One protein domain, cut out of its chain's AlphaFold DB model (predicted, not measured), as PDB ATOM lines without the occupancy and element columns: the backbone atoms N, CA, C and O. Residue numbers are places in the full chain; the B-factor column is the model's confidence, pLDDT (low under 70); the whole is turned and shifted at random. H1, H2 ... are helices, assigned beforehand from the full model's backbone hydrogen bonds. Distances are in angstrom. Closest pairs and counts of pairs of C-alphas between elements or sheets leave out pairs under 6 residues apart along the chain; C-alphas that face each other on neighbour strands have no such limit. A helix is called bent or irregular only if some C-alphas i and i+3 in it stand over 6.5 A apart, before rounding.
ATOM      1  N   HIS A  25      31.204  15.575 -18.271       54.38
ATOM      2  CA  HIS A  25      32.586  15.971 -18.466       54.38
ATOM      3  C   HIS A  25      33.131  15.257 -19.713       54.38
ATOM      4  O   HIS A  25      32.947  14.056 -19.900       54.38
ATOM      5  N   ASN A  26      33.767  16.010 -20.611       53.72
ATOM      6  CA  ASN A  26      34.029  15.553 -21.972       53.72
ATOM      7  C   ASN A  26      35.246  14.611 -22.031       53.72
ATOM      8  O   ASN A  26      36.357  15.015 -22.365       53.72
ATOM      9  N   TRP A  27      35.024  13.342 -21.704       62.03
ATOM     10  CA  TRP A  27      36.028  12.278 -21.658       62.03
ATOM     11  C   TRP A  27      36.101  11.460 -22.963       62.03
ATOM     12  O   TRP A  27      36.362  10.259 -22.969       62.03
ATOM     13  N   LYS A  28      35.890  12.105 -24.116       54.69
ATOM     14  CA  LYS A  28      35.737  11.427 -25.420       54.69
ATOM     15  C   LYS A  28      36.937  10.590 -25.885       54.69
ATOM     16  O   LYS A  28      36.761   9.737 -26.745       54.69
ATOM     17  N   ASN A  29      38.129  10.803 -25.320       60.31
ATOM     18  CA  ASN A  29      39.378  10.162 -25.753       60.31
ATOM     19  C   ASN A  29      40.084   9.387 -24.626       60.31
ATOM     20  O   ASN A  29      41.312   9.403 -24.543       60.31
ATOM     21  N   ILE A  30      39.335   8.740 -23.729       69.06
ATOM     22  CA  ILE A  30      39.946   7.865 -22.722       69.06
ATOM     23  C   ILE A  30      40.356   6.530 -23.372       69.06
ATOM     24  O   ILE A  30      39.519   5.900 -24.027       69.06
ATOM     25  N   PRO A  31      41.602   6.059 -23.153       78.56
ATOM     26  CA  PRO A  31      42.004   4.695 -23.478       78.56
ATOM     27  C   PRO A  31      41.049   3.646 -22.891       78.56
ATOM     28  O   PRO A  31      40.421   3.846 -21.851       78.56
ATOM     29  N   ASP A  32      40.956   2.491 -23.535       81.19
ATOM     30  CA  ASP A  32      40.270   1.363 -22.918       81.19
ATOM     31  C   ASP A  32      41.133   0.798 -21.780       81.19
ATOM     32  O   ASP A  32      42.191   0.211 -22.013       81.19
ATOM     33  N   PHE A  33      40.708   1.027 -20.539       78.94
ATOM     34  CA  PHE A  33      41.420   0.582 -19.345       78.94
ATOM     35  C   PHE A  33      40.868  -0.708 -18.752       78.94
ATOM     36  O   PHE A  33      41.556  -1.311 -17.926       78.94
ATOM     37  N   ILE A  34      39.654  -1.094 -19.142       75.56
ATOM     38  CA  ILE A  34      38.908  -2.201 -18.536       75.56
ATOM     39  C   ILE A  34      38.652  -3.347 -19.515       75.56
ATOM     40  O   ILE A  34      38.127  -4.371 -19.097       75.56
ATOM     41  N   ASN A  35      39.038  -3.186 -20.785       80.31
ATOM     42  CA  ASN A  35      38.598  -4.027 -21.890       80.31
ATOM     43  C   ASN A  35      37.067  -3.969 -22.020       80.31
ATOM     44  O   ASN A  35      36.350  -4.882 -21.603       80.31
ATOM     45  N   LYS A  36      36.571  -2.854 -22.568       78.88
ATOM     46  CA  LYS A  36      35.141  -2.538 -22.694       78.88
ATOM     47  C   LYS A  36      34.354  -3.670 -23.342       78.88
ATOM     48  O   LYS A  36      33.274  -3.972 -22.862       78.88
ATOM     49  N   THR A  37      34.909  -4.326 -24.361       80.12
ATOM     50  CA  THR A  37      34.258  -5.445 -25.059       80.12
ATOM     51  C   THR A  37      34.005  -6.637 -24.133       80.12
ATOM     52  O   THR A  37      32.910  -7.201 -24.117       80.12
ATOM     53  N   ASN A  38      34.986  -7.003 -23.303       76.12
ATOM     54  CA  ASN A  38      34.794  -8.067 -22.319       76.12
ATOM     55  C   ASN A  38      33.797  -7.642 -21.234       76.12
ATOM     56  O   ASN A  38      32.910  -8.409 -20.877       76.12
ATOM     57  N   VAL A  39      33.927  -6.417 -20.716       77.88
ATOM     58  CA  VAL A  39      33.046  -5.894 -19.658       77.88
ATOM     59  C   VAL A  39      31.598  -5.793 -20.128       77.88
ATOM     60  O   VAL A  39      30.698  -6.157 -19.382       77.88
ATOM     61  N   GLU A  40      31.371  -5.370 -21.367       82.06
ATOM     62  CA  GLU A  40      30.049  -5.339 -21.993       82.06
ATOM     63  C   GLU A  40      29.417  -6.732 -22.031       82.06
ATOM     64  O   GLU A  40      28.247  -6.883 -21.699       82.06
ATOM     65  N   THR A  41      30.208  -7.768 -22.316       79.25
ATOM     66  CA  THR A  41      29.733  -9.158 -22.293       79.25
ATOM     67  C   THR A  41      29.323  -9.585 -20.878       79.25
ATOM     68  O   THR A  41      28.236 -10.126 -20.687       79.25
ATOM     69  N   TYR A  42      30.147  -9.295 -19.864       77.94
ATOM     70  CA  TYR A  42      29.810  -9.588 -18.462       77.94
ATOM     71  C   TYR A  42      28.564  -8.843 -17.983       77.94
ATOM     72  O   TYR A  42      27.748  -9.393 -17.244       77.94
ATOM     73  N   PHE A  43      28.397  -7.601 -18.412       83.38
ATOM     74  CA  PHE A  43      27.241  -6.789 -18.070       83.38
ATOM     75  C   PHE A  43      25.968  -7.244 -18.765       83.38
ATOM     76  O   PHE A  43      24.929  -7.303 -18.117       83.38
ATOM     77  N   ASN A  44      26.064  -7.706 -20.007       83.62
ATOM     78  CA  ASN A  44      24.943  -8.332 -20.697       83.62
ATOM     79  C   ASN A  44      24.500  -9.640 -20.009       83.62
ATOM     80  O   ASN A  44      23.312  -9.896 -19.831       83.62
ATOM     81  N   MET A  45      25.450 -10.450 -19.526       81.62
ATOM     82  CA  MET A  45      25.121 -11.620 -18.696       81.62
ATOM     83  C   MET A  45      24.499 -11.220 -17.354       81.62
ATOM     84  O   MET A  45      23.529 -11.838 -16.923       81.62
ATOM     85  N   THR A  46      25.010 -10.164 -16.713       83.06
ATOM     86  CA  THR A  46      24.471  -9.638 -15.446       83.06
ATOM     87  C   THR A  46      23.039  -9.134 -15.617       83.06
ATOM     88  O   THR A  46      22.192  -9.419 -14.775       83.06
ATOM     89  N   HIS A  47      22.743  -8.452 -16.725       87.00
ATOM     90  CA  HIS A  47      21.390  -8.054 -17.103       87.00
ATOM     91  C   HIS A  47      20.458  -9.273 -17.153       87.00
ATOM     92  O   HIS A  47      19.456  -9.321 -16.444       87.00
ATOM     93  N   HIS A  48      20.821 -10.314 -17.905       86.81
ATOM     94  CA  HIS A  48      19.999 -11.524 -17.985       86.81
ATOM     95  C   HIS A  48      19.900 -12.288 -16.661       86.81
ATOM     96  O   HIS A  48      18.857 -12.870 -16.374       86.81
ATOM     97  N   PHE A  49      20.946 -12.266 -15.832       85.81
ATOM     98  CA  PHE A  49      20.890 -12.810 -14.478       85.81
ATOM     99  C   PHE A  49      19.850 -12.083 -13.623       85.81
ATOM    100  O   PHE A  49      18.978 -12.731 -13.050       85.81
ATOM    101  N   LEU A  50      19.890 -10.749 -13.579       84.94
ATOM    102  CA  LEU A  50      18.916  -9.952 -12.831       84.94
ATOM    103  C   LEU A  50      17.499 -10.150 -13.366       84.94
ATOM    104  O   LEU A  50      16.571 -10.316 -12.585       84.94
ATOM    105  N   GLN A  51      17.340 -10.233 -14.687       88.25
ATOM    106  CA  GLN A  51      16.057 -10.545 -15.307       88.25
ATOM    107  C   GLN A  51      15.508 -11.897 -14.830       88.25
ATOM    108  O   GLN A  51      14.324 -12.004 -14.526       88.25
ATOM    109  N   GLY A  52      16.362 -12.919 -14.728       86.12
ATOM    110  CA  GLY A  52      15.991 -14.216 -14.165       86.12
ATOM    111  C   GLY A  52      15.579 -14.131 -12.694       86.12
ATOM    112  O   GLY A  52      14.585 -14.741 -12.301       86.12
ATOM    113  N   VAL A  53      16.292 -13.333 -11.890       87.00
ATOM    114  CA  VAL A  53      15.925 -13.087 -10.484       87.00
ATOM    115  C   VAL A  53      14.528 -12.473 -10.401       87.00
ATOM    116  O   VAL A  53      13.668 -13.015  -9.716       87.00
ATOM    117  N   GLU A  54      14.272 -11.393 -11.135       85.69
ATOM    118  CA  GLU A  54      12.978 -10.701 -11.147       85.69
ATOM    119  C   GLU A  54      11.830 -11.632 -11.565       85.69
ATOM    120  O   GLU A  54      10.827 -11.768 -10.857       85.69
ATOM    121  N   ARG A  55      11.998 -12.348 -12.684       88.06
ATOM    122  CA  ARG A  55      11.012 -13.326 -13.173       88.06
ATOM    123  C   ARG A  55      10.732 -14.407 -12.139       88.06
ATOM    124  O   ARG A  55       9.571 -14.747 -11.907       88.06
ATOM    125  N   GLY A  56      11.778 -14.913 -11.489       85.44
ATOM    126  CA  GLY A  56      11.673 -15.943 -10.465       85.44
ATOM    127  C   GLY A  56      11.010 -15.455  -9.174       85.44
ATOM    128  O   GLY A  56      10.196 -16.185  -8.600       85.44
ATOM    129  N   VAL A  57      11.323 -14.238  -8.715       85.75
ATOM    130  CA  VAL A  57      10.763 -13.650  -7.484       85.75
ATOM    131  C   VAL A  57       9.275 -13.370  -7.673       85.75
ATOM    132  O   VAL A  57       8.460 -13.790  -6.852       85.75
ATOM    133  N   TYR A  58       8.906 -12.740  -8.790       86.31
ATOM    134  CA  TYR A  58       7.523 -12.357  -9.075       86.31
ATOM    135  C   TYR A  58       6.689 -13.449  -9.764       86.31
ATOM    136  O   TYR A  58       5.492 -13.254  -9.974       86.31
ATOM    137  N   MET A  59       7.294 -14.600 -10.087       85.19
ATOM    138  CA  MET A  59       6.675 -15.700 -10.844       85.19
ATOM    139  C   MET A  59       6.034 -15.216 -12.155       85.19
ATOM    140  O   MET A  59       4.920 -15.607 -12.509       85.19
ATOM    141  N   ASN A  60       6.724 -14.313 -12.854       83.56
ATOM    142  CA  ASN A  60       6.228 -13.668 -14.061       83.56
ATOM    143  C   ASN A  60       7.277 -13.703 -15.174       83.56
ATOM    144  O   ASN A  60       8.116 -12.811 -15.272       83.56
ATOM    145  N   ASP A  61       7.163 -14.682 -16.072       83.31
ATOM    146  CA  ASP A  61       8.069 -14.854 -17.217       83.31
ATOM    147  C   ASP A  61       8.007 -13.704 -18.236       83.31
ATOM    148  O   ASP A  61       8.895 -13.565 -19.077       83.31
ATOM    149  N   SER A  62       6.961 -12.871 -18.183       84.06
ATOM    150  CA  SER A  62       6.798 -11.719 -19.081       84.06
ATOM    151  C   SER A  62       7.502 -10.459 -18.576       84.06
ATOM    152  O   SER A  62       7.481  -9.444 -19.269       84.06
ATOM    153  N   LEU A  63       8.115 -10.498 -17.388       82.56
ATOM    154  CA  LEU A  63       8.848  -9.364 -16.834       82.56
ATOM    155  C   LEU A  63      10.144  -9.143 -17.628       82.56
ATOM    156  O   LEU A  63      10.925 -10.072 -17.873       82.56
ATOM    157  N   GLU A  64      10.353  -7.906 -18.063       83.62
ATOM    158  CA  GLU A  64      11.558  -7.460 -18.754       83.62
ATOM    159  C   GLU A  64      12.121  -6.250 -18.014       83.62
ATOM    160  O   GLU A  64      11.453  -5.224 -17.883       83.62
ATOM    161  N   ILE A  65      13.346  -6.389 -17.508       81.31
ATOM    162  CA  ILE A  65      14.075  -5.274 -16.904       81.31
ATOM    163  C   ILE A  65      14.538  -4.307 -17.998       81.31
ATOM    164  O   ILE A  65      14.692  -4.685 -19.162       81.31
ATOM    165  N   ASN A  66      14.778  -3.048 -17.637       80.75
ATOM    166  CA  ASN A  66      15.164  -2.027 -18.607       80.75
ATOM    167  C   ASN A  66      16.465  -2.412 -19.337       80.75
ATOM    168  O   ASN A  66      17.443  -2.789 -18.695       80.75
ATOM    169  N   VAL A  67      16.509  -2.257 -20.664       77.88
ATOM    170  CA  VAL A  67      17.691  -2.547 -21.503       77.88
ATOM    171  C   VAL A  67      18.948  -1.771 -21.082       77.88
ATOM    172  O   VAL A  67      20.067  -2.229 -21.299       77.88
ATOM    173  N   ASP A  68      18.776  -0.611 -20.444       70.94
ATOM    174  CA  ASP A  68      19.877   0.199 -19.928       70.94
ATOM    175  C   ASP A  68      20.442  -0.331 -18.599       70.94
ATOM    176  O   ASP A  68      21.527   0.092 -18.184       70.94
ATOM    177  N   CYS A  69      19.761  -1.278 -17.941       78.88
ATOM    178  CA  CYS A  69      20.294  -1.984 -16.783       78.88
ATOM    179  C   CYS A  69      21.548  -2.763 -17.190       78.88
ATOM    180  O   CYS A  69      21.468  -3.713 -17.969       78.88
ATOM    181  N   PHE A  70      22.711  -2.338 -16.683       78.81
ATOM    182  CA  PHE A  70      24.025  -2.824 -17.120       78.81
ATOM    183  C   PHE A  70      24.259  -2.687 -18.646       78.81
ATOM    184  O   PHE A  70      25.000  -3.453 -19.250       78.81
ATOM    185  N   GLY A  71      23.677  -1.670 -19.289       78.75
ATOM    186  CA  GLY A  71      23.858  -1.419 -20.721       78.75
ATOM    187  C   GLY A  71      25.203  -0.761 -21.101       78.75
ATOM    188  O   GLY A  71      26.049  -0.468 -20.246       78.75
ATOM    189  N   PRO A  72      25.403  -0.414 -22.390       78.00
ATOM    190  CA  PRO A  72      26.647   0.190 -22.899       78.00
ATOM    191  C   PRO A  72      27.051   1.507 -22.210       78.00
ATOM    192  O   PRO A  72      28.238   1.843 -22.091       78.00
ATOM    193  N   LYS A  73      26.066   2.264 -21.704       76.94
ATOM    194  CA  LYS A  73      26.300   3.483 -20.913       76.94
ATOM    195  C   LYS A  73      27.039   3.169 -19.608       76.94
ATOM    196  O   LYS A  73      27.955   3.901 -19.234       76.94
ATOM    197  N   TYR A  74      26.711   2.049 -18.967       78.44
ATOM    198  CA  TYR A  74      27.340   1.590 -17.730       78.44
ATOM    199  C   TYR A  74      28.818   1.228 -17.959       78.44
ATOM    200  O   TYR A  74      29.696   1.669 -17.215       78.44
ATOM    201  N   VAL A  75      29.118   0.530 -19.063       79.88
ATOM    202  CA  VAL A  75      30.495   0.211 -19.502       79.88
ATOM    203  C   VAL A  75      31.315   1.486 -19.711       79.88
ATOM    204  O   VAL A  75      32.470   1.587 -19.284       79.88
ATOM    205  N   THR A  76      30.710   2.490 -20.345       80.44
ATOM    206  CA  THR A  76      31.361   3.778 -20.601       80.44
ATOM    207  C   THR A  76      31.707   4.494 -19.296       80.44
ATOM    208  O   THR A  76      32.862   4.880 -19.113       80.44
ATOM    209  N   LYS A  77      30.756   4.588 -18.357       76.75
ATOM    210  CA  LYS A  77      30.956   5.247 -17.053       76.75
ATOM    211  C   LYS A  77      32.002   4.551 -16.187       76.75
ATOM    212  O   LYS A  77      32.789   5.220 -15.523       76.75
ATOM    213  N   ILE A  78      32.092   3.224 -16.240       81.12
ATOM    214  CA  ILE A  78      33.142   2.489 -15.519       81.12
ATOM    215  C   ILE A  78      34.516   2.699 -16.142       81.12
ATOM    216  O   ILE A  78      35.500   2.824 -15.416       81.12
ATOM    217  N   ASN A  79      34.616   2.784 -17.468       80.94
ATOM    218  CA  ASN A  79      35.899   3.100 -18.087       80.94
ATOM    219  C   ASN A  79      36.339   4.539 -17.770       80.94
ATOM    220  O   ASN A  79      37.528   4.781 -17.573       80.94
ATOM    221  N   GLU A  80      35.391   5.478 -17.693       76.94
ATOM    222  CA  GLU A  80      35.632   6.842 -17.203       76.94
ATOM    223  C   GLU A  80      36.139   6.830 -15.755       76.94
ATOM    224  O   GLU A  80      37.172   7.430 -15.463       76.94
ATOM    225  N   PHE A  81      35.491   6.071 -14.871       77.88
ATOM    226  CA  PHE A  81      35.923   5.897 -13.485       77.88
ATOM    227  C   PHE A  81      37.337   5.307 -13.372       77.88
ATOM    228  O   PHE A  81      38.193   5.834 -12.661       77.88
ATOM    229  N   ALA A  82      37.617   4.239 -14.124       79.00
ATOM    230  CA  ALA A  82      38.921   3.582 -14.140       79.00
ATOM    231  C   ALA A  82      40.042   4.527 -14.604       79.00
ATOM    232  O   ALA A  82      41.171   4.445 -14.115       79.00
ATOM    233  N   ALA A  83      39.734   5.440 -15.526       77.75
ATOM    234  CA  ALA A  83      40.669   6.462 -15.969       77.75
ATOM    235  C   ALA A  83      40.969   7.501 -14.886       77.75
ATOM    236  O   ALA A  83      42.131   7.858 -14.709       77.75
ATOM    237  N   MET A  84      39.950   7.952 -14.145       71.75
ATOM    238  CA  MET A  84      40.115   8.934 -13.063       71.75
ATOM    239  C   MET A  84      40.998   8.394 -11.939       71.75
ATOM    240  O   MET A  84      41.956   9.066 -11.542       71.75
ATOM    241  N   ILE A  85      40.755   7.140 -11.541       75.25
ATOM    242  CA  ILE A  85      41.567   6.443 -10.539       75.25
ATOM    243  C   ILE A  85      43.025   6.331 -11.000       75.25
ATOM    244  O   ILE A  85      43.944   6.553 -10.208       75.25
ATOM    245  N   LYS A  86      43.252   5.978 -12.274       74.56
ATOM    246  CA  LYS A  86      44.604   5.829 -12.832       74.56
ATOM    247  C   LYS A  86      45.350   7.154 -12.971       74.56
ATOM    248  O   LYS A  86      46.566   7.155 -12.808       74.56
ATOM    249  N   ASP A  87      44.655   8.245 -13.285       70.31
ATOM    250  CA  ASP A  87      45.274   9.559 -13.469       70.31
ATOM    251  C   ASP A  87      45.709  10.171 -12.128       70.31
ATOM    252  O   ASP A  87      46.872  10.555 -11.990       70.31
ATOM    253  N   SER A  88      44.824  10.220 -11.120       68.50
ATOM    254  CA  SER A  88      45.125  10.554  -9.713       68.50
ATOM    255  C   SER A  88      43.837  10.640  -8.876       68.50
ATOM    256  O   SER A  88      43.141  11.655  -8.941       68.50
ATOM    257  N   VAL A  89      43.620   9.676  -7.974       62.72
ATOM    258  CA  VAL A  89      42.469   9.625  -7.036       62.72
ATOM    259  C   VAL A  89      42.222  10.958  -6.308       62.72
ATOM    260  O   VAL A  89      41.114  11.480  -6.227       62.72
ATOM    261  N   TRP A  90      43.292  11.593  -5.823       63.66
ATOM    262  CA  TRP A  90      43.182  12.817  -5.020       63.66
ATOM    263  C   TRP A  90      42.892  14.094  -5.820       63.66
ATOM    264  O   TRP A  90      42.485  15.090  -5.229       63.66
ATOM    265  N   LYS A  91      43.104  14.098  -7.142       69.62
ATOM    266  CA  LYS A  91      42.845  15.277  -7.992       69.62
ATOM    267  C   LYS A  91      41.425  15.297  -8.547       69.62
ATOM    268  O   LYS A  91      40.929  16.368  -8.880       69.62
ATOM    269  N   ASN A  92      40.784  14.130  -8.600       62.31
ATOM    270  CA  ASN A  92      39.483  13.934  -9.223       62.31
ATOM    271  C   ASN A  92      38.409  13.481  -8.223       62.31
ATOM    272  O   ASN A  92      37.327  13.109  -8.653       62.31
ATOM    273  N   ILE A  93      38.649  13.560  -6.907       71.75
ATOM    274  CA  ILE A  93      37.761  12.994  -5.873       71.75
ATOM    275  C   ILE A  93      36.284  13.411  -6.007       71.75
ATOM    276  O   ILE A  93      35.395  12.585  -5.837       71.75
ATOM    277  N   LEU A  94      36.001  14.669  -6.371       72.00
ATOM    278  CA  LEU A  94      34.625  15.131  -6.603       72.00
ATOM    279  C   LEU A  94      33.999  14.509  -7.860       72.00
ATOM    280  O   LEU A  94      32.827  14.146  -7.841       72.00
ATOM    281  N   LEU A  95      34.776  14.363  -8.935       69.38
ATOM    282  CA  LEU A  95      34.334  13.722 -10.176       69.38
ATOM    283  C   LEU A  95      34.165  12.207  -9.991       69.38
ATOM    284  O   LEU A  95      33.216  11.628 -10.508       69.38
ATOM    285  N   GLU A  96      35.039  11.577  -9.205       67.62
ATOM    286  CA  GLU A  96      34.955  10.161  -8.847       67.62
ATOM    287  C   GLU A  96      33.702   9.869  -8.024       67.62
ATOM    288  O   GLU A  96      32.961   8.948  -8.355       67.62
ATOM    289  N   ILE A  97      33.412  10.688  -7.007       71.06
ATOM    290  CA  ILE A  97      32.174  10.573  -6.223       71.06
ATOM    291  C   ILE A  97      30.946  10.778  -7.119       71.06
ATOM    292  O   ILE A  97      29.985  10.018  -7.014       71.06
ATOM    293  N   ALA A  98      30.980  11.755  -8.031       72.31
ATOM    294  CA  ALA A  98      29.881  11.995  -8.963       72.31
ATOM    295  C   ALA A  98      29.636  10.794  -9.893       72.31
ATOM    296  O   ALA A  98      28.488  10.411 -10.102       72.31
ATOM    297  N   ILE A  99      30.691  10.158 -10.415       73.69
ATOM    298  CA  ILE A  99      30.542   8.952 -11.239       73.69
ATOM    299  C   ILE A  99      30.062   7.758 -10.417       73.69
ATOM    300  O   ILE A  99      29.192   7.033 -10.890       73.69
ATOM    301  N   ILE A 100      30.556   7.561  -9.191       71.94
ATOM    302  CA  ILE A 100      30.045   6.508  -8.299       71.94
ATOM    303  C   ILE A 100      28.542   6.697  -8.069       71.94
ATOM    304  O   ILE A 100      27.788   5.731  -8.165       71.94
ATOM    305  N   TYR A 101      28.096   7.933  -7.834       70.44
ATOM    306  CA  TYR A 101      26.676   8.241  -7.689       70.44
ATOM    307  C   TYR A 101      25.882   7.949  -8.970       70.44
ATOM    308  O   TYR A 101      24.831   7.327  -8.898       70.44
ATOM    309  N   GLN A 102      26.392   8.321 -10.150       71.38
ATOM    310  CA  GLN A 102      25.744   8.004 -11.431       71.38
ATOM    311  C   GLN A 102      25.644   6.492 -11.677       71.38
ATOM    312  O   GLN A 102      24.615   6.016 -12.147       71.38
ATOM    313  N   ILE A 103      26.697   5.735 -11.355       71.50
ATOM    314  CA  ILE A 103      26.723   4.269 -11.447       71.50
ATOM    315  C   ILE A 103      25.677   3.668 -10.501       71.50
ATOM    316  O   ILE A 103      24.870   2.850 -10.931       71.50
ATOM    317  N   TYR A 104      25.645   4.125  -9.248       70.50
ATOM    318  CA  TYR A 104      24.654   3.705  -8.261       70.50
ATOM    319  C   TYR A 104      23.221   4.023  -8.706       70.50
ATOM    320  O   TYR A 104      22.372   3.142  -8.671       70.50
ATOM    321  N   TYR A 105      22.958   5.243  -9.177       70.38
ATOM    322  CA  TYR A 105      21.633   5.664  -9.636       70.38
ATOM    323  C   TYR A 105      21.152   4.830 -10.826       70.38
ATOM    324  O   TYR A 105      20.017   4.371 -10.842       70.38
ATOM    325  N   MET A 106      22.027   4.557 -11.803       71.06
ATOM    326  CA  MET A 106      21.687   3.658 -12.911       71.06
ATOM    327  C   MET A 106      21.400   2.230 -12.425       71.06
ATOM    328  O   MET A 106      20.499   1.586 -12.953       71.06
ATOM    329  N   ALA A 107      22.138   1.734 -11.425       70.69
ATOM    330  CA  ALA A 107      21.905   0.410 -10.849       70.69
ATOM    331  C   ALA A 107      20.625   0.336  -9.999       70.69
ATOM    332  O   ALA A 107      19.977  -0.703  -9.986       70.69
ATOM    333  N   ALA A 108      20.249   1.402  -9.297       67.62
ATOM    334  CA  ALA A 108      19.021   1.445  -8.510       67.62
ATOM    335  C   ALA A 108      17.802   1.639  -9.422       67.62
ATOM    336  O   ALA A 108      16.988   0.734  -9.558       67.62
ATOM    337  N   GLU A 109      17.739   2.753 -10.151       71.75
ATOM    338  CA  GLU A 109      16.544   3.134 -10.908       71.75
ATOM    339  C   GLU A 109      16.323   2.259 -12.143       71.75
ATOM    340  O   GLU A 109      15.248   1.689 -12.334       71.75
ATOM    341  N   LYS A 110      17.347   2.109 -12.998       71.75
ATOM    342  CA  LYS A 110      17.166   1.414 -14.286       71.75
ATOM    343  C   LYS A 110      17.100  -0.100 -14.126       71.75
ATOM    344  O   LYS A 110      16.394  -0.743 -14.895       71.75
ATOM    345  N   CYS A 111      17.788  -0.678 -13.142       70.56
ATOM    346  CA  CYS A 111      17.645  -2.107 -12.850       70.56
ATOM    347  C   CYS A 111      16.507  -2.423 -11.872       70.56
ATOM    348  O   CYS A 111      16.181  -3.595 -11.733       70.56
ATOM    349  N   SER A 112      15.928  -1.421 -11.195       71.38
ATOM    350  CA  SER A 112      14.850  -1.584 -10.203       71.38
ATOM    351  C   SER A 112      15.166  -2.580  -9.072       71.38
ATOM    352  O   SER A 112      14.261  -3.094  -8.421       71.38
ATOM    353  N   ILE A 113      16.453  -2.839  -8.802       73.81
ATOM    354  CA  ILE A 113      16.899  -3.810  -7.785       73.81
ATOM    355  C   ILE A 113      16.459  -3.361  -6.388       73.81
ATOM    356  O   ILE A 113      16.123  -4.185  -5.536       73.81
ATOM    357  N   ASP A 114      16.469  -2.050  -6.140       68.88
ATOM    358  CA  ASP A 114      16.037  -1.473  -4.870       68.88
ATOM    359  C   ASP A 114      14.556  -1.768  -4.599       68.88
ATOM    360  O   ASP A 114      14.198  -2.065  -3.460       68.88
ATOM    361  N   ARG A 115      13.720  -1.766  -5.646       75.62
ATOM    362  CA  ARG A 115      12.281  -2.034  -5.556       75.62
ATOM    363  C   ARG A 115      12.023  -3.467  -5.121       75.62
ATOM    364  O   ARG A 115      11.309  -3.678  -4.146       75.62
ATOM    365  N   THR A 116      12.678  -4.433  -5.755       77.69
ATOM    366  CA  THR A 116      12.538  -5.859  -5.422       77.69
ATOM    367  C   THR A 116      13.018  -6.159  -4.012       77.69
ATOM    368  O   THR A 116      12.355  -6.861  -3.247       77.69
ATOM    369  N   ILE A 117      14.145  -5.567  -3.614       78.06
ATOM    370  CA  ILE A 117      14.641  -5.662  -2.240       78.06
ATOM    371  C   ILE A 117      13.628  -5.051  -1.262       78.06
ATOM    372  O   ILE A 117      13.308  -5.664  -0.243       78.06
ATOM    373  N   ASN A 118      13.104  -3.865  -1.567       80.00
ATOM    374  CA  ASN A 118      12.116  -3.182  -0.741       80.00
ATOM    375  C   ASN A 118      10.812  -3.985  -0.607       80.00
ATOM    376  O   ASN A 118      10.280  -4.075   0.496       80.00
ATOM    377  N   ASP A 119      10.329  -4.624  -1.670       82.00
ATOM    378  CA  ASP A 119       9.136  -5.477  -1.627       82.00
ATOM    379  C   ASP A 119       9.343  -6.695  -0.721       82.00
ATOM    380  O   ASP A 119       8.479  -7.008   0.100       82.00
ATOM    381  N   VAL A 120      10.513  -7.337  -0.793       79.94
ATOM    382  CA  VAL A 120      10.883  -8.422   0.130       79.94
ATOM    383  C   VAL A 120      10.935  -7.916   1.574       79.94
ATOM    384  O   VAL A 120      10.431  -8.584   2.478       79.94
ATOM    385  N   PHE A 121      11.481  -6.722   1.817       78.12
ATOM    386  CA  PHE A 121      11.500  -6.126   3.156       78.12
ATOM    387  C   PHE A 121      10.101  -5.783   3.673       78.12
ATOM    388  O   PHE A 121       9.812  -6.055   4.837       78.12
ATOM    389  N   ILE A 122       9.226  -5.218   2.838       80.62
ATOM    390  CA  ILE A 122       7.838  -4.906   3.202       80.62
ATOM    391  C   ILE A 122       7.062  -6.193   3.483       80.62
ATOM    392  O   ILE A 122       6.347  -6.261   4.482       80.62
ATOM    393  N   TYR A 123       7.226  -7.224   2.649       82.38
ATOM    394  CA  TYR A 123       6.654  -8.546   2.897       82.38
ATOM    395  C   TYR A 123       7.103  -9.069   4.263       82.38
ATOM    396  O   TYR A 123       6.274  -9.399   5.109       82.38
ATOM    397  N   CYS A 124       8.408  -9.037   4.525       79.38
ATOM    398  CA  CYS A 124       8.965  -9.476   5.794       79.38
ATOM    399  C   CYS A 124       8.498  -8.653   6.996       79.38
ATOM    400  O   CYS A 124       8.339  -9.198   8.089       79.38
ATOM    401  N   TRP A 125       8.264  -7.358   6.807       79.38
ATOM    402  CA  TRP A 125       7.706  -6.484   7.830       79.38
ATOM    403  C   TRP A 125       6.241  -6.821   8.145       79.38
ATOM    404  O   TRP A 125       5.842  -6.764   9.307       79.38
ATOM    405  N   ASN A 126       5.450  -7.184   7.131       80.75
ATOM    406  CA  ASN A 126       4.013  -7.437   7.260       80.75
ATOM    407  C   ASN A 126       3.682  -8.868   7.711       80.75
ATOM    408  O   ASN A 126       2.853  -9.042   8.602       80.75
ATOM    409  N   GLU A 127       4.323  -9.876   7.119       78.75
ATOM    410  CA  GLU A 127       4.076 -11.302   7.401       78.75
ATOM    411  C   GLU A 127       4.963 -11.842   8.537       78.75
ATOM    412  O   GLU A 127       4.702 -12.909   9.089       78.75
ATOM    413  N   GLY A 128       5.979 -11.074   8.948       68.00
ATOM    414  CA  GLY A 128       6.834 -11.385  10.090       68.00
ATOM    415  C   GLY A 128       7.967 -12.357   9.761       68.00
ATOM    416  O   GLY A 128       7.982 -13.481  10.252       68.00
ATOM    417  N   CYS A 129       8.975 -11.901   9.013       73.88
ATOM    418  CA  CYS A 129      10.245 -12.623   8.906       73.88
ATOM    419  C   CYS A 129      11.067 -12.410  10.189       73.88
ATOM    420  O   CYS A 129      11.765 -11.401  10.338       73.88
ATOM    421  N   TYR A 130      10.998 -13.341  11.141       70.56
ATOM    422  CA  TYR A 130      11.820 -13.258  12.348       70.56
ATOM    423  C   TYR A 130      13.293 -13.492  12.007       70.56
ATOM    424  O   TYR A 130      13.642 -14.422  11.282       70.56
ATOM    425  N   PHE A 131      14.172 -12.658  12.567       62.03
ATOM    426  CA  PHE A 131      15.613 -12.708  12.297       62.03
ATOM    427  C   PHE A 131      16.217 -14.094  12.592       62.03
ATOM    428  O   PHE A 131      17.140 -14.518  11.906       62.03
ATOM    429  N   ASP A 132      15.661 -14.822  13.564       65.31
ATOM    430  CA  ASP A 132      16.111 -16.159  13.958       65.31
ATOM    431  C   ASP A 132      15.764 -17.237  12.908       65.31
ATOM    432  O   ASP A 132      16.583 -18.115  12.628       65.31
ATOM    433  N   GLU A 133      14.585 -17.148  12.283       65.75
ATOM    434  CA  GLU A 133      14.152 -18.040  11.193       65.75
ATOM    435  C   GLU A 133      14.866 -17.701   9.885       65.75
ATOM    436  O   GLU A 133      15.394 -18.595   9.218       65.75
ATOM    437  N   LEU A 134      14.990 -16.405   9.578       66.44
ATOM    438  CA  LEU A 134      15.801 -15.917   8.467       66.44
ATOM    439  C   LEU A 134      17.239 -16.408   8.592       66.44
ATOM    440  O   LEU A 134      17.787 -16.915   7.621       66.44
ATOM    441  N   TRP A 135      17.863 -16.298   9.768       64.19
ATOM    442  CA  TRP A 135      19.252 -16.711   9.968       64.19
ATOM    443  C   TRP A 135      19.431 -18.233   9.890       64.19
ATOM    444  O   TRP A 135      20.415 -18.701   9.318       64.19
ATOM    445  N   GLY A 136      18.472 -19.016  10.400       61.84
ATOM    446  CA  GLY A 136      18.471 -20.479  10.289       61.84
ATOM    447  C   GLY A 136      18.332 -20.978   8.845       61.84
ATOM    448  O   GLY A 136      19.117 -21.824   8.399       61.84
ATOM    449  N   ASN A 137      17.395 -20.406   8.087       65.62
ATOM    450  CA  ASN A 137      17.190 -20.738   6.675       65.62
ATOM    451  C   ASN A 137      18.326 -20.191   5.802       65.62
ATOM    452  O   ASN A 137      18.842 -20.903   4.942       65.62
ATOM    453  N   THR A 138      18.806 -18.975   6.087       63.19
ATOM    454  CA  THR A 138      19.969 -18.384   5.414       63.19
ATOM    455  C   THR A 138      21.203 -19.238   5.638       63.19
ATOM    456  O   THR A 138      21.865 -19.562   4.673       63.19
ATOM    457  N   LEU A 139      21.529 -19.690   6.852       60.25
ATOM    458  CA  LEU A 139      22.711 -20.541   7.058       60.25
ATOM    459  C   LEU A 139      22.649 -21.861   6.276       60.25
ATOM    460  O   LEU A 139      23.681 -22.349   5.816       60.25
ATOM    461  N   THR A 140      21.452 -22.420   6.109       62.72
ATOM    462  CA  THR A 140      21.252 -23.675   5.374       62.72
ATOM    463  C   THR A 140      21.336 -23.459   3.858       62.72
ATOM    464  O   THR A 140      21.928 -24.276   3.153       62.72
ATOM    465  N   ASN A 141      20.836 -22.319   3.369       66.06
ATOM    466  CA  ASN A 141      20.696 -22.037   1.939       66.06
ATOM    467  C   ASN A 141      21.749 -21.077   1.361       66.06
ATOM    468  O   ASN A 141      21.969 -21.063   0.152       66.06
ATOM    469  N   VAL A 142      22.492 -20.343   2.194       61.56
ATOM    470  CA  VAL A 142      23.575 -19.435   1.774       61.56
ATOM    471  C   VAL A 142      24.701 -20.210   1.113       61.56
ATOM    472  O   VAL A 142      25.321 -19.698   0.190       61.56
ATOM    473  N   LEU A 143      24.949 -21.457   1.527       64.00
ATOM    474  CA  LEU A 143      25.929 -22.322   0.873       64.00
ATOM    475  C   LEU A 143      25.471 -22.716  -0.534       64.00
ATOM    476  O   LEU A 143      26.300 -22.744  -1.437       64.00
ATOM    477  N   TYR A 144      24.172 -22.951  -0.744       60.47
ATOM    478  CA  TYR A 144      23.609 -23.229  -2.069       60.47
ATOM    479  C   TYR A 144      23.598 -21.983  -2.957       60.47
ATOM    480  O   TYR A 144      24.011 -22.068  -4.107       60.47
ATOM    481  N   MET A 145      23.246 -20.817  -2.410       60.69
ATOM    482  CA  MET A 145      23.319 -19.533  -3.115       60.69
ATOM    483  C   MET A 145      24.759 -19.183  -3.494       60.69
ATOM    484  O   MET A 145      25.049 -18.881  -4.644       60.69
ATOM    485  N   THR A 146      25.683 -19.271  -2.538       64.25
ATOM    486  CA  THR A 146      27.108 -19.004  -2.771       64.25
ATOM    487  C   THR A 146      27.676 -19.989  -3.781       64.25
ATOM    488  O   THR A 146      28.421 -19.585  -4.664       64.25
ATOM    489  N   LYS A 147      27.290 -21.269  -3.707       69.81
ATOM    490  CA  LYS A 147      27.658 -22.269  -4.710       69.81
ATOM    491  C   LYS A 147      27.115 -21.898  -6.090       69.81
ATOM    492  O   LYS A 147      27.905 -21.885  -7.019       69.81
ATOM    493  N   ALA A 148      25.834 -21.556  -6.221       66.50
ATOM    494  CA  ALA A 148      25.229 -21.176  -7.499       66.50
ATOM    495  C   ALA A 148      25.895 -19.928  -8.101       66.50
ATOM    496  O   ALA A 148      26.219 -19.910  -9.284       66.50
ATOM    497  N   LEU A 149      26.185 -18.916  -7.276       65.50
ATOM    498  CA  LEU A 149      26.893 -17.704  -7.693       65.50
ATOM    499  C   LEU A 149      28.351 -17.983  -8.082       65.50
ATOM    500  O   LEU A 149      28.838 -17.425  -9.060       65.50
ATOM    501  N   ILE A 150      29.053 -18.845  -7.343       65.94
ATOM    502  CA  ILE A 150      30.434 -19.234  -7.660       65.94
ATOM    503  C   ILE A 150      30.476 -20.111  -8.914       65.94
ATOM    504  O   ILE A 150      31.335 -19.896  -9.757       65.94
ATOM    505  N   GLU A 151      29.564 -21.070  -9.070       61.91
ATOM    506  CA  GLU A 151      29.457 -21.898 -10.275       61.91
ATOM    507  C   GLU A 151      29.134 -21.030 -11.492       61.91
ATOM    508  O   GLU A 151      29.797 -21.168 -12.515       61.91
ATOM    509  N   ALA A 152      28.215 -20.070 -11.364       66.50
ATOM    510  CA  ALA A 152      27.947 -19.092 -12.412       66.50
ATOM    511  C   ALA A 152      29.178 -18.233 -12.718       66.50
ATOM    512  O   ALA A 152      29.546 -18.107 -13.879       66.50
ATOM    513  N   ALA A 153      29.877 -17.715 -11.705       63.47
ATOM    514  CA  ALA A 153      31.082 -16.911 -11.899       63.47
ATOM    515  C   ALA A 153      32.229 -17.702 -12.551       63.47
ATOM    516  O   ALA A 153      32.892 -17.181 -13.442       63.47
ATOM    517  N   ILE A 154      32.449 -18.960 -12.151       62.25
ATOM    518  CA  ILE A 154      33.443 -19.854 -12.765       62.25
ATOM    519  C   ILE A 154      33.055 -20.129 -14.212       62.25
ATOM    520  O   ILE A 154      33.886 -19.998 -15.100       62.25
ATOM    521  N   VAL A 155      31.790 -20.452 -14.474       64.06
ATOM    522  CA  VAL A 155      31.309 -20.705 -15.832       64.06
ATOM    523  C   VAL A 155      31.379 -19.442 -16.697       64.06
ATOM    524  O   VAL A 155      31.735 -19.530 -17.866       64.06
ATOM    525  N   TRP A 156      31.134 -18.259 -16.142       65.31
ATOM    526  CA  TRP A 156      31.317 -16.984 -16.837       65.31
ATOM    527  C   TRP A 156      32.797 -16.662 -17.077       65.31
ATOM    528  O   TRP A 156      33.139 -16.093 -18.107       65.31
ATOM    529  N   GLN A 157      33.691 -17.035 -16.159       64.50
ATOM    530  CA  GLN A 157      35.124 -16.758 -16.266       64.50
ATOM    531  C   GLN A 157      35.870 -17.759 -17.163       64.50
ATOM    532  O   GLN A 157      36.797 -17.372 -17.873       64.50
ATOM    533  N   GLU A 158      35.490 -19.036 -17.137       61.25
ATOM    534  CA  GLU A 158      36.111 -20.124 -17.906       61.25
ATOM    535  C   GLU A 158      35.386 -20.401 -19.230       61.25
ATOM    536  O   GLU A 158      35.990 -20.899 -20.180       61.25
ATOM    537  N   GLY A 159      34.091 -20.088 -19.297       54.03
ATOM    538  CA  GLY A 159      33.216 -20.392 -20.425       54.03
ATOM    539  C   GLY A 159      33.150 -19.313 -21.497       54.03
ATOM    540  O   GLY A 159      32.609 -19.598 -22.556       54.03
ATOM    541  N   ILE A 160      33.711 -18.116 -21.298       56.66
ATOM    542  CA  ILE A 160      33.871 -17.137 -22.384       56.66
ATOM    543  C   ILE A 160      35.163 -17.489 -23.140       56.66
ATOM    544  O   ILE A 160      36.250 -17.096 -22.699       56.66
ATOM    545  N   PRO A 161      35.115 -18.242 -24.262       50.69
ATOM    546  CA  PRO A 161      36.291 -18.409 -25.097       50.69
ATOM    547  C   PRO A 161      36.761 -17.036 -25.580       50.69
ATOM    548  O   PRO A 161      35.979 -16.102 -25.738       50.69
ATOM    549  N   ALA A 162      38.048 -16.928 -25.903       55.47
ATOM    550  CA  ALA A 162      38.641 -15.720 -26.478       55.47
ATOM    551  C   ALA A 162      37.971 -15.231 -27.795       55.47
ATOM    552  O   ALA A 162      38.364 -14.189 -28.314       55.47
ATOM    553  N   GLY A 163      36.979 -15.960 -28.330       55.16
ATOM    554  CA  GLY A 163      36.054 -15.529 -29.381       55.16
ATOM    555  C   GLY A 163      34.624 -15.422 -28.839       55.16
ATOM    556  O   GLY A 163      33.945 -16.428 -28.670       55.16
ATOM    557  N   ILE A 164      34.182 -14.194 -28.585       55.28
ATOM    558  CA  ILE A 164      32.961 -13.809 -27.850       55.28
ATOM    559  C   ILE A 164      31.648 -14.209 -28.574       55.28
ATOM    560  O   ILE A 164      30.580 -14.218 -27.968       55.28
ATOM    561  N   ASP A 165      31.716 -14.622 -29.842       58.00
ATOM    562  CA  ASP A 165      30.549 -14.677 -30.735       58.00
ATOM    563  C   ASP A 165      29.876 -16.050 -30.894       58.00
ATOM    564  O   ASP A 165      28.763 -16.123 -31.416       58.00
ATOM    565  N   GLU A 166      30.495 -17.160 -30.478       60.28
ATOM    566  CA  GLU A 166      29.986 -18.479 -30.895       60.28
ATOM    567  C   GLU A 166      28.736 -18.953 -30.133       60.28
ATOM    568  O   GLU A 166      28.048 -19.847 -30.627       60.28
ATOM    569  N   ASN A 167      28.392 -18.382 -28.962       70.25
ATOM    570  CA  ASN A 167      27.243 -18.892 -28.195       70.25
ATOM    571  C   ASN A 167      26.580 -17.936 -27.180       70.25
ATOM    572  O   ASN A 167      26.160 -18.347 -26.099       70.25
ATOM    573  N   VAL A 168      26.463 -16.652 -27.518       74.19
ATOM    574  CA  VAL A 168      25.891 -15.605 -26.641       74.19
ATOM    575  C   VAL A 168      24.501 -15.979 -26.088       74.19
ATOM    576  O   VAL A 168      24.233 -15.810 -24.901       74.19
ATOM    577  N   ALA A 169      23.637 -16.580 -26.912       79.94
ATOM    578  CA  ALA A 169      22.286 -16.974 -26.499       79.94
ATOM    579  C   ALA A 169      22.268 -18.057 -25.403       79.94
ATOM    580  O   ALA A 169      21.439 -17.995 -24.496       79.94
ATOM    581  N   GLN A 170      23.186 -19.032 -25.449       79.56
ATOM    582  CA  GLN A 170      23.300 -20.039 -24.391       79.56
ATOM    583  C   GLN A 170      23.740 -19.400 -23.071       79.56
ATOM    584  O   GLN A 170      23.232 -19.771 -22.013       79.56
ATOM    585  N   TRP A 171      24.642 -18.421 -23.126       76.69
ATOM    586  CA  TRP A 171      25.108 -17.703 -21.938       76.69
ATOM    587  C   TRP A 171      24.015 -16.850 -21.304       76.69
ATOM    588  O   TRP A 171      23.891 -16.821 -20.080       76.69
ATOM    589  N   HIS A 172      23.177 -16.216 -22.122       83.81
ATOM    590  CA  HIS A 172      22.018 -15.467 -21.639       83.81
ATOM    591  C   HIS A 172      21.015 -16.389 -20.939       83.81
ATOM    592  O   HIS A 172      20.588 -16.099 -19.823       83.81
ATOM    593  N   ALA A 173      20.704 -17.537 -21.550       82.50
ATOM    594  CA  ALA A 173      19.805 -18.528 -20.963       82.50
ATOM    595  C   ALA A 173      20.348 -19.088 -19.637       82.50
ATOM    596  O   ALA A 173      19.607 -19.195 -18.662       82.50
ATOM    597  N   LEU A 174      21.649 -19.392 -19.573       82.94
ATOM    598  CA  LEU A 174      22.287 -19.867 -18.346       82.94
ATOM    599  C   LEU A 174      22.266 -18.802 -17.239       82.94
ATOM    600  O   LEU A 174      22.005 -19.120 -16.079       82.94
ATOM    601  N   SER A 175      22.518 -17.541 -17.597       83.25
ATOM    602  CA  SER A 175      22.492 -16.424 -16.650       83.25
ATOM    603  C   SER A 175      21.086 -16.225 -16.080       83.25
ATOM    604  O   SER A 175      20.944 -16.163 -14.861       83.25
ATOM    605  N   SER A 176      20.048 -16.243 -16.927       85.75
ATOM    606  CA  SER A 176      18.641 -16.182 -16.491       85.75
ATOM    607  C   SER A 176      18.277 -17.342 -15.565       85.75
ATOM    608  O   SER A 176      17.764 -17.115 -14.476       85.75
ATOM    609  N   SER A 177      18.626 -18.578 -15.933       83.94
ATOM    610  CA  SER A 177      18.343 -19.761 -15.106       83.94
ATOM    611  C   SER A 177      19.051 -19.715 -13.743       83.94
ATOM    612  O   SER A 177      18.489 -20.119 -12.722       83.94
ATOM    613  N   THR A 178      20.268 -19.165 -13.695       83.31
ATOM    614  CA  THR A 178      20.973 -18.921 -12.427       83.31
ATOM    615  C   THR A 178      20.222 -17.887 -11.583       83.31
ATOM    616  O   THR A 178      20.059 -18.081 -10.381       83.31
ATOM    617  N   GLY A 179      19.734 -16.810 -12.206       84.56
ATOM    618  CA  GLY A 179      18.916 -15.800 -11.537       84.56
ATOM    619  C   GLY A 179      17.627 -16.376 -10.951       84.56
ATOM    620  O   GLY A 179      17.324 -16.146  -9.784       84.56
ATOM    621  N   GLU A 180      16.920 -17.207 -11.716       86.75
ATOM    622  CA  GLU A 180      15.715 -17.915 -11.264       86.75
ATOM    623  C   GLU A 180      16.011 -18.817 -10.055       86.75
ATOM    624  O   GLU A 180      15.277 -18.796  -9.069       86.75
ATOM    625  N   THR A 181      17.141 -19.535 -10.074       83.75
ATOM    626  CA  THR A 181      17.591 -20.360  -8.937       83.75
ATOM    627  C   THR A 181      17.846 -19.509  -7.689       83.75
ATOM    628  O   THR A 181      17.474 -19.883  -6.577       83.75
ATOM    629  N   VAL A 182      18.468 -18.336  -7.846       81.94
ATOM    630  CA  VAL A 182      18.681 -17.402  -6.729       81.94
ATOM    631  C   VAL A 182      17.347 -16.883  -6.196       81.94
ATOM    632  O   VAL A 182      17.169 -16.812  -4.982       81.94
ATOM    633  N   ALA A 183      16.389 -16.581  -7.070       86.19
ATOM    634  CA  ALA A 183      15.053 -16.172  -6.659       86.19
ATOM    635  C   ALA A 183      14.305 -17.265  -5.883       86.19
ATOM    636  O   ALA A 183      13.623 -16.963  -4.906       86.19
ATOM    637  N   GLU A 184      14.435 -18.533  -6.280       83.50
ATOM    638  CA  GLU A 184      13.904 -19.664  -5.512       83.50
ATOM    639  C   GLU A 184      14.492 -19.708  -4.104       83.50
ATOM    640  O   GLU A 184      13.739 -19.764  -3.136       83.50
ATOM    641  N   ILE A 185      15.812 -19.561  -3.977       80.06
ATOM    642  CA  ILE A 185      16.479 -19.525  -2.671       80.06
ATOM    643  C   ILE A 185      15.997 -18.337  -1.827       80.06
ATOM    644  O   ILE A 185      15.760 -18.494  -0.629       80.06
ATOM    645  N   VAL A 186      15.825 -17.155  -2.429       80.56
ATOM    646  CA  VAL A 186      15.278 -15.983  -1.730       80.56
ATOM    647  C   VAL A 186      13.891 -16.298  -1.179       80.56
ATOM    648  O   VAL A 186      13.659 -16.065   0.005       80.56
ATOM    649  N   LYS A 187      13.001 -16.882  -1.989       82.88
ATOM    650  CA  LYS A 187      11.656 -17.290  -1.554       82.88
ATOM    651  C   LYS A 187      11.699 -18.362  -0.464       82.88
ATOM    652  O   LYS A 187      10.931 -18.279   0.483       82.88
ATOM    653  N   GLU A 188      12.608 -19.333  -0.541       81.25
ATOM    654  CA  GLU A 188      12.776 -20.349   0.508       81.25
ATOM    655  C   GLU A 188      13.246 -19.754   1.842       81.25
ATOM    656  O   GLU A 188      12.831 -20.208   2.907       81.25
ATOM    657  N   ILE A 189      14.120 -18.744   1.800       78.00
ATOM    658  CA  ILE A 189      14.653 -18.099   3.005       78.00
ATOM    659  C   ILE A 189      13.602 -17.204   3.660       78.00
ATOM    660  O   ILE A 189      13.464 -17.226   4.884       78.00
ATOM    661  N   THR A 190      12.898 -16.402   2.861       77.19
ATOM    662  CA  THR A 190      11.998 -15.347   3.350       77.19
ATOM    663  C   THR A 190      10.536 -15.777   3.415       77.19
ATOM    664  O   THR A 190       9.730 -15.074   4.014       77.19
ATOM    665  N   GLY A 191      10.175 -16.899   2.791       80.50
ATOM    666  CA  GLY A 191       8.783 -17.277   2.559       80.50
ATOM    667  C   GLY A 191       8.070 -16.375   1.550       80.50
ATOM    668  O   GLY A 191       6.851 -16.448   1.461       80.50
ATOM    669  N   PHE A 192       8.796 -15.515   0.820       82.19
ATOM    670  CA  PHE A 192       8.201 -14.486  -0.029       82.19
ATOM    671  C   PHE A 192       7.200 -15.068  -1.030       82.19
ATOM    672  O   PHE A 192       7.546 -15.876  -1.895       82.19
ATOM    673  N   GLU A 193       5.967 -14.575  -0.942       82.44
ATOM    674  CA  GLU A 193       4.925 -14.810  -1.931       82.44
ATOM    675  C   GLU A 193       4.587 -13.488  -2.629       82.44
ATOM    676  O   GLU A 193       4.258 -12.503  -1.956       82.44
ATOM    677  N   PRO A 194       4.645 -13.429  -3.973       77.62
ATOM    678  CA  PRO A 194       4.363 -12.202  -4.700       77.62
ATOM    679  C   PRO A 194       2.894 -11.791  -4.526       77.62
ATOM    680  O   PRO A 194       1.977 -12.407  -5.084       77.62
ATOM    681  N   GLN A 195       2.678 -10.722  -3.759       75.62
ATOM    682  CA  GLN A 195       1.367 -10.114  -3.522       75.62
ATOM    683  C   GLN A 195       0.926  -9.276  -4.729       75.62
ATOM    684  O   GLN A 195       1.751  -8.686  -5.427       75.62
ATOM    685  N   ASP A 196      -0.382  -9.174  -4.968       71.12
ATOM    686  CA  ASP A 196      -0.915  -8.435  -6.125       71.12
ATOM    687  C   ASP A 196      -0.553  -6.935  -6.082       71.12
ATOM    688  O   ASP A 196      -0.307  -6.326  -7.120       71.12
ATOM    689  N   SER A 197      -0.371  -6.365  -4.884       68.38
ATOM    690  CA  SER A 197       0.127  -4.993  -4.669       68.38
ATOM    691  C   SER A 197       1.563  -4.740  -5.149       68.38
ATOM    692  O   SER A 197       1.981  -3.577  -5.246       68.38
ATOM    693  N   PHE A 198       2.321  -5.807  -5.412       69.88
ATOM    694  CA  PHE A 198       3.669  -5.763  -5.984       69.88
ATOM    695  C   PHE A 198       3.670  -6.074  -7.492       69.88
ATOM    696  O   PHE A 198       4.588  -5.670  -8.193       69.88
ATOM    697  N   LYS A 199       2.623  -6.735  -8.017       60.75
ATOM    698  CA  LYS A 199       2.501  -7.113  -9.441       60.75
ATOM    699  C   LYS A 199       1.980  -5.990 -10.341       60.75
ATOM    700  O   LYS A 199       2.298  -5.972 -11.523       60.75
TER     701      LYS A 199
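This is residues 25 to 199 of the 207 residues of the protein "Hypothetical protein" of Strombidium inclinatum (UniProt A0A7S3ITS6). H1 and H6 cross closely in the core; the long bent helix H5 folds back on H6 as a helical hairpin, while at the first residues of H1 another hairpin, H2 and H3, packs on it through H2. From H3 the chain runs on through H4 toward the last residues of H1 and H6, and the tiny H7 comes near H4. The printed part has 175 residues, with seven named helices, H1 to H7 in chain order, and no named strand; the class is all helix. It is only just compact, close to loose, with a radius of gyration of the C-alphas of 18.4 A and spans of 52 by 40 by 30 A.

H5, residues 131 to 159, was assigned as one helix by its hydrogen bonds, but is bent: C-alphas 140 and 143 are 6.6 A apart. Its arms, H5a, residues 131 to 140, and H5b, residues 143 to 159, stand at a steep tilt of 48 degrees. H5b forms a hairpin with H6, residues 168 to 190, at a shallow tilt of 10 degrees; their closest C-alphas, Met 145 and Val 182, are 6.3 A apart. H5a touches residues 188 to 190 of H6, the closest C-alphas being Asn 137 and Ile 189 at 5.2 A. H1, residues 36 to 58, touches H6 with 49 pairs of C-alphas within 8 A; they run the same way at a steep tilt of 42 degrees, and the closest C-alphas, Gly 52 and Ser 176, are 4.0 A apart. Residues 36 to 43 of H1 touch H2, residues 72 to 88, at a steep tilt of 54 degrees; the closest C-alphas, Glu 40 and Val 75, are 6.1 A apart. H2 and H3, residues 93 to 110, form a hairpin at 19 degrees, with C-alphas Phe 81 and Glu 96 closest at 6.4 A. H1 and H3 are apart. H4, residues 113 to 127, is close to H1 but not clearly touching, with C-alphas Glu 54 and Thr 116 closest at 7.5 A. H7, residues 196 to 199, is likewise close to H4, with C-alphas Asp 119 and Phe 198 closest at 7.0 A. Every O i to N i+4 pair is within hydrogen-bond range in H1, H2, H3, H4, H5a, H5b and H6; H7 is too short for one.

H1 begins at C-alpha 36 (35.141, -2.538, -22.694) and is 32.3 A long; H2 measures 25.0 A, H3 25.1 A and H4 21.2 A. H5a is 14.1 A long and H5b 22.6 A. H6, 33.1 A long, ends at C-alpha 190 (11.998, -15.347, 3.350), and H7 ends at C-alpha 199 (2.501, -7.113, -9.441).

The two C-alphas farthest apart, Asn 29 and Asp 132, are 53.0 A apart. The printed part has no cut. Residues 59 to 71 are the long link from H1 to H2. Mean pLDDT of the printed part is 74.0; 55 residues are under 70, among them 131 to 166.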